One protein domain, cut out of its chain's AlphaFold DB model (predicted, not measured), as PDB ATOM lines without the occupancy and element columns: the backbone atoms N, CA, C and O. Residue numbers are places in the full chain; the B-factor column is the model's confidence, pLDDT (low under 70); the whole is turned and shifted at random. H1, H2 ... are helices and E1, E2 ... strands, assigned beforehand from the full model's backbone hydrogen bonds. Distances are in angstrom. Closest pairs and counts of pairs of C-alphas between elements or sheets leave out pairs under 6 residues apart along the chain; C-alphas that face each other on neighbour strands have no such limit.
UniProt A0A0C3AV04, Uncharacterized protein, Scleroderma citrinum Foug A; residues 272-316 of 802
ATOM      1  N   TYR A 272     228.959 200.672 225.797       72.62
ATOM      2  CA  TYR A 272     229.756 200.153 224.680       72.62
ATOM      3  C   TYR A 272     231.130 199.607 225.126       72.62
ATOM      4  O   TYR A 272     231.563 199.789 226.269       72.62
ATOM      5  N   TYR A 273     231.826 198.871 224.255       69.56
ATOM      6  CA  TYR A 273     233.148 198.307 224.565       69.56
ATOM      7  C   TYR A 273     234.143 199.389 225.030       69.56
ATOM      8  O   TYR A 273     234.805 199.237 226.058       69.56
ATOM      9  N   GLU A 274     234.161 200.515 224.325       68.94
ATOM     10  CA  GLU A 274     234.945 201.716 224.603       68.94
ATOM     11  C   GLU A 274     234.563 202.341 225.956       68.94
ATOM     12  O   GLU A 274     235.420 202.671 226.775       68.94
ATOM     13  N   GLU A 275     233.263 202.409 226.250       71.94
ATOM     14  CA  GLU A 275     232.730 202.930 227.511       71.94
ATOM     15  C   GLU A 275     233.080 202.075 228.740       71.94
ATOM     16  O   GLU A 275     233.108 202.590 229.865       71.94
ATOM     17  N   ARG A 276     233.327 200.774 228.551       74.06
ATOM     18  CA  ARG A 276     233.706 199.834 229.618       74.06
ATOM     19  C   ARG A 276     235.205 199.847 229.923       74.06
ATOM     20  O   ARG A 276     235.598 199.394 231.001       74.06
ATOM     21  N   ILE A 277     236.047 200.331 229.008       75.88
ATOM     22  CA  ILE A 277     237.504 200.194 229.107       75.88
ATOM     23  C   ILE A 277     238.173 201.489 229.559       75.88
ATOM     24  O   ILE A 277     237.897 202.590 229.085       75.88
ATOM     25  N   HIS A 278     239.114 201.300 230.480       85.62
ATOM     26  CA  HIS A 278     240.007 202.328 230.978       85.62
ATOM     27  C   HIS A 278     241.438 201.951 230.590       85.62
ATOM     28  O   HIS A 278     241.902 200.855 230.918       85.62
ATOM     29  N   VAL A 279     242.131 202.844 229.889       88.25
ATOM     30  CA  VAL A 279     243.551 202.703 229.564       88.25
ATOM     31  C   VAL A 279     244.352 203.484 230.595       88.25
ATOM     32  O   VAL A 279     244.166 204.687 230.789       88.25
ATOM     33  N   TRP A 280     245.256 202.765 231.253       93.06
ATOM     34  CA  TRP A 280     246.228 203.314 232.186       93.06
ATOM     35  C   TRP A 280     247.451 203.753 231.382       93.06
ATOM     36  O   TRP A 280     248.328 202.943 231.078       93.06
ATOM     37  N   THR A 281     247.475 205.018 230.971       93.69
ATOM     38  CA  THR A 281     248.633 205.617 230.302       93.69
ATOM     39  C   THR A 281     249.642 206.088 231.341       93.69
ATOM     40  O   THR A 281     249.284 206.466 232.459       93.69
ATOM     41  N   ARG A 282     250.927 206.091 230.978       94.56
ATOM     42  CA  ARG A 282     251.922 206.850 231.734       94.56
ATOM     43  C   ARG A 282     251.935 208.278 231.201       94.56
ATOM     44  O   ARG A 282     252.101 208.477 230.002       94.56
ATOM     45  N   GLU A 283     251.733 209.239 232.087       94.62
ATOM     46  CA  GLU A 283     251.806 210.664 231.784       94.62
ATOM     47  C   GLU A 283     253.276 211.115 231.719       94.62
ATOM     48  O   GLU A 283     254.152 210.507 232.340       94.62
ATOM     49  N   GLU A 284     253.562 212.192 230.985       92.75
ATOM     50  CA  GLU A 284     254.917 212.756 230.847       92.75
ATOM     51  C   GLU A 284     255.497 213.249 232.188       92.75
ATOM     52  O   GLU A 284     256.711 213.244 232.378       92.75
ATOM     53  N   SER A 285     254.630 213.556 233.162       94.50
ATOM     54  CA  SER A 285     254.969 213.792 234.577       94.50
ATOM     55  C   SER A 285     255.639 212.592 235.270       94.50
ATOM     56  O   SER A 285     256.149 212.709 236.384       94.50
ATOM     57  N   GLY A 286     255.594 211.412 234.646       93.88
ATOM     58  CA  GLY A 286     255.996 210.130 235.207       93.88
ATOM     59  C   GLY A 286     254.872 209.386 235.936       93.88
ATOM     60  O   GLY A 286     255.060 208.193 236.208       93.88
ATOM     61  N   GLY A 287     253.739 210.048 236.212       92.94
ATOM     62  CA  GLY A 287     252.544 209.476 236.840       92.94
ATOM     63  C   GLY A 287     251.796 208.477 235.950       92.94
ATOM     64  O   GLY A 287     252.108 208.314 234.773       92.94
ATOM     65  N   VAL A 288     250.800 207.786 236.513       95.31
ATOM     66  CA  VAL A 288     249.934 206.854 235.766       95.31
ATOM     67  C   VAL A 288     248.501 207.370 235.814       95.31
ATOM     68  O   VAL A 288     247.903 207.440 236.887       95.31
ATOM     69  N   VAL A 289     247.955 207.724 234.652       95.12
ATOM     70  CA  VAL A 289     246.622 208.313 234.504       95.12
ATOM     71  C   VAL A 289     245.656 207.265 233.962       95.12
ATOM     72  O   VAL A 289     245.919 206.588 232.971       95.12
ATOM     73  N   CYS A 290     244.513 207.131 234.631       93.38
ATOM     74  CA  CYS A 290     243.420 206.267 234.206       93.38
ATOM     75  C   CYS A 290     242.473 207.065 233.302       93.38
ATOM     76  O   CYS A 290     241.765 207.953 233.775       93.38
ATOM     77  N   SER A 291     242.467 206.763 232.004       88.50
ATOM     78  CA  SER A 291     241.632 207.440 231.005       88.50
ATOM     79  C   SER A 291     240.592 206.486 230.421       88.50
ATOM     80  O   SER A 291     240.901 205.341 230.092       88.50
ATOM     81  N   ARG A 292     239.341 206.937 230.287       84.00
ATOM     82  CA  ARG A 292     238.292 206.189 229.573       84.00
ATOM     83  C   ARG A 292     238.587 206.227 228.072       84.00
ATOM     84  O   ARG A 292     239.009 207.266 227.568       84.00
ATOM     85  N   VAL A 293     238.354 205.132 227.345       80.44
ATOM     86  CA  VAL A 293     238.616 205.089 225.895       80.44
ATOM     87  C   VAL A 293     237.577 205.924 225.140       80.44
ATOM     88  O   VAL A 293     236.518 205.440 224.761       80.44
ATOM     89  N   ALA A 294     237.892 207.195 224.894       70.38
ATOM     90  CA  ALA A 294     237.125 208.077 224.017       70.38
ATOM     91  C   ALA A 294     237.481 207.812 222.539       70.38
ATOM     92  O   ALA A 294     238.141 208.617 221.883       70.38
ATOM     93  N   GLY A 295     237.100 206.637 222.033       60.97
ATOM     94  CA  GLY A 295     237.304 206.256 220.633       60.97
ATOM     95  C   GLY A 295     236.201 206.785 219.701       60.97
ATOM     96  O   GLY A 295     235.061 206.950 220.138       60.97
ATOM     97  N   PRO A 296     236.487 207.016 218.405       52.53
ATOM     98  CA  PRO A 296     235.434 207.113 217.401       52.53
ATOM     99  C   PRO A 296     234.721 205.757 217.262       52.53
ATOM    100  O   PRO A 296     235.346 204.710 217.433       52.53
ATOM    101  N   GLN A 297     233.447 205.778 216.855       54.47
ATOM    102  CA  GLN A 297     232.503 204.637 216.767       54.47
ATOM    103  C   GLN A 297     232.883 203.527 215.750       54.47
ATOM    104  O   GLN A 297     232.058 202.723 215.329       54.47
ATOM    105  N   LEU A 298     234.144 203.490 215.321       51.94
ATOM    106  CA  LEU A 298     234.744 202.490 214.439       51.94
ATOM    107  C   LEU A 298     235.246 201.257 215.222       51.94
ATOM    108  O   LEU A 298     235.603 200.241 214.625       51.94
ATOM    109  N   GLY A 299     235.289 201.336 216.557       50.66
ATOM    110  CA  GLY A 299     235.774 200.287 217.450       50.66
ATOM    111  C   GLY A 299     234.748 199.185 217.716       50.66
ATOM    112  O   GLY A 299     234.129 199.160 218.766       50.66
ATOM    113  N   VAL A 300     234.605 198.215 216.806       49.94
ATOM    114  CA  VAL A 300     233.784 196.992 217.010       49.94
ATOM    115  C   VAL A 300     232.260 197.237 217.097       49.94
ATOM    116  O   VAL A 300     231.501 196.280 216.984       49.94
ATOM    117  N   ALA A 301     231.772 198.481 217.166       50.66
ATOM    118  CA  ALA A 301     230.337 198.805 217.234       50.66
ATOM    119  C   ALA A 301     229.477 198.113 216.150       50.66
ATOM    120  O   ALA A 301     228.419 197.571 216.463       50.66
ATOM    121  N   ALA A 302     229.970 198.016 214.908       50.69
ATOM    122  CA  ALA A 302     229.308 197.310 213.797       50.69
ATOM    123  C   ALA A 302     229.275 195.763 213.923       50.69
ATOM    124  O   ALA A 302     228.738 195.082 213.052       50.69
ATOM    125  N   LEU A 303     229.874 195.201 214.979       51.91
ATOM    126  CA  LEU A 303     229.788 193.790 215.376       51.91
ATOM    127  C   LEU A 303     229.008 193.595 216.690       51.91
ATOM    128  O   LEU A 303     228.489 192.502 216.908       51.91
ATOM    129  N   GLU A 304     228.918 194.612 217.562       61.72
ATOM    130  CA  GLU A 304     228.046 194.564 218.748       61.72
ATOM    131  C   GLU A 304     226.580 194.917 218.402       61.72
ATOM    132  O   GLU A 304     225.677 194.331 218.991       61.72
ATOM    133  N   TYR A 305     226.307 195.782 217.414       64.62
ATOM    134  CA  TYR A 305     224.943 196.232 217.093       64.62
ATOM    135  C   TYR A 305     224.487 195.791 215.698       64.62
ATOM    136  O   TYR A 305     225.061 196.156 214.673       64.62
ATOM    137  N   SER A 306     223.402 195.018 215.676       76.31
ATOM    138  CA  SER A 306     222.631 194.678 214.483       76.31
ATOM    139  C   SER A 306     221.184 195.073 214.739       76.31
ATOM    140  O   SER A 306     220.633 194.715 215.776       76.31
ATOM    141  N   GLU A 307     220.554 195.734 213.770       80.50
ATOM    142  CA  GLU A 307     219.139 196.135 213.800       80.50
ATOM    143  C   GLU A 307     218.202 194.972 214.182       80.50
ATOM    144  O   GLU A 307     217.241 195.150 214.926       80.50
ATOM    145  N   VAL A 308     218.535 193.742 213.773       79.56
ATOM    146  CA  VAL A 308     217.791 192.526 214.144       79.56
ATOM    147  C   VAL A 308     217.844 192.256 215.655       79.56
ATOM    148  O   VAL A 308     216.861 191.794 216.229       79.56
ATOM    149  N   LEU A 309     218.960 192.553 216.328       81.38
ATOM    150  CA  LEU A 309     219.075 192.420 217.784       81.38
ATOM    151  C   LEU A 309     218.316 193.529 218.518       81.38
ATOM    152  O   LEU A 309     217.716 193.237 219.548       81.38
ATOM    153  N   ASP A 310     218.275 194.750 217.980       83.50
ATOM    154  CA  ASP A 310     217.453 195.838 218.527       83.50
ATOM    155  C   ASP A 310     215.948 195.560 218.391       83.50
ATOM    156  O   ASP A 310     215.178 195.810 219.321       83.50
ATOM    157  N   LEU A 311     215.522 194.953 217.277       82.69
ATOM    158  CA  LEU A 311     214.149 194.474 217.085       82.69
ATOM    159  C   LEU A 311     213.806 193.324 218.052       82.69
ATOM    160  O   LEU A 311     212.777 193.378 218.722       82.69
ATOM    161  N   LEU A 312     214.684 192.324 218.208       82.88
ATOM    162  CA  LEU A 312     214.498 191.205 219.156       82.88
ATOM    163  C   LEU A 312     214.619 191.622 220.637       82.88
ATOM    164  O   LEU A 312     214.121 190.931 221.534       82.88
ATOM    165  N   ALA A 313     215.291 192.739 220.916       86.25
ATOM    166  CA  ALA A 313     215.300 193.380 222.223       86.25
ATOM    167  C   ALA A 313     214.085 194.305 222.416       86.25
ATOM    168  O   ALA A 313     213.703 194.555 223.557       86.25
ATOM    169  N   ARG A 314     213.452 194.779 221.333       86.38
ATOM    170  CA  ARG A 314     212.431 195.838 221.344       86.38
ATOM    171  C   ARG A 314     212.956 197.129 221.999       86.38
ATOM    172  O   ARG A 314     212.256 197.774 222.775       86.38
ATOM    173  N   THR A 315     214.230 197.436 221.743       83.06
ATOM    174  CA  THR A 315     214.935 198.659 222.179       83.06
ATOM    175  C   THR A 315     214.734 199.798 221.199       83.06
ATOM    176  O   THR A 315     214.573 200.944 221.619       83.06
ATOM    177  N   LEU A 316     214.670 199.482 219.904       83.38
ATOM    178  CA  LEU A 316     214.068 200.382 218.937       83.38
ATOM    179  C   LEU A 316     212.584 200.548 219.316       83.38
ATOM    180  O   LEU A 316     211.910 199.526 219.504       83.38
TER     181      LEU A 316
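What this domain is: This is residues 272 to 316 of the 802 residues of an uncharacterized protein of Scleroderma citrinum Foug A (UniProt A0A0C3AV04). A thin rod has a two-stranded hairpin, E1 and E2, at one end and the helix H3 at the opposite end, where residues 309 to 314 stick out free. The short helix H1 lies near the middle of the length, and the backbone folds back past it after E2, then runs on through the short helix H2 to H3. The printed part has 45 residues with three named helices and two named strands in the order H1, E1, E2, H2, H3; the sheet E1 - E2 is antiparallel and the class is mixed, helices and strands. The whole is extended, with a radius of gyration of the C-alphas of 15.6 A and spans of 48 by 16 by 11 A.

Where its parts are: E1 is residues 278 to 282, 12.8 A long, and begins at C-alpha 278 (240.007, 202.328, 230.978). E2 is residues 288 to 292, 13.2 A. H1 is residues 273 to 276, 5.3 A, and H2 is residues 301 to 304, 5.1 A. H3 is residues 307 to 313, 9.7 A, and ends at C-alpha 313 (215.300, 193.380, 222.223).

How they stand to each other: E1 and E2 form a hairpin, antiparallel at 150 degrees, with N 279 and O 291 within hydrogen-bond range at 2.8 A and N 289 and O 281 at 2.9 A. The closest C-alphas of H1 and E2, Glu 275 and Arg 292, are 6.8 A apart. H1 and H2 are close but not clearly touching, the C-alphas of Tyr 273 and Ala 301 being 7.9 A apart. H2 and H3 are apart, and H3 is also apart from H1, E1 and E2. Every O i to N i+4 pair is within hydrogen-bond range in H3; H1 and H2 are too short for such a pair.

The domain as a whole: The C-alphas farthest apart, Ser 285 and Leu 312, are 48.8 A apart. The printed part has no cut and no long link. Mean pLDDT of the printed part is 77.1; residues 273 to 274 and 295 to 305 are under 70.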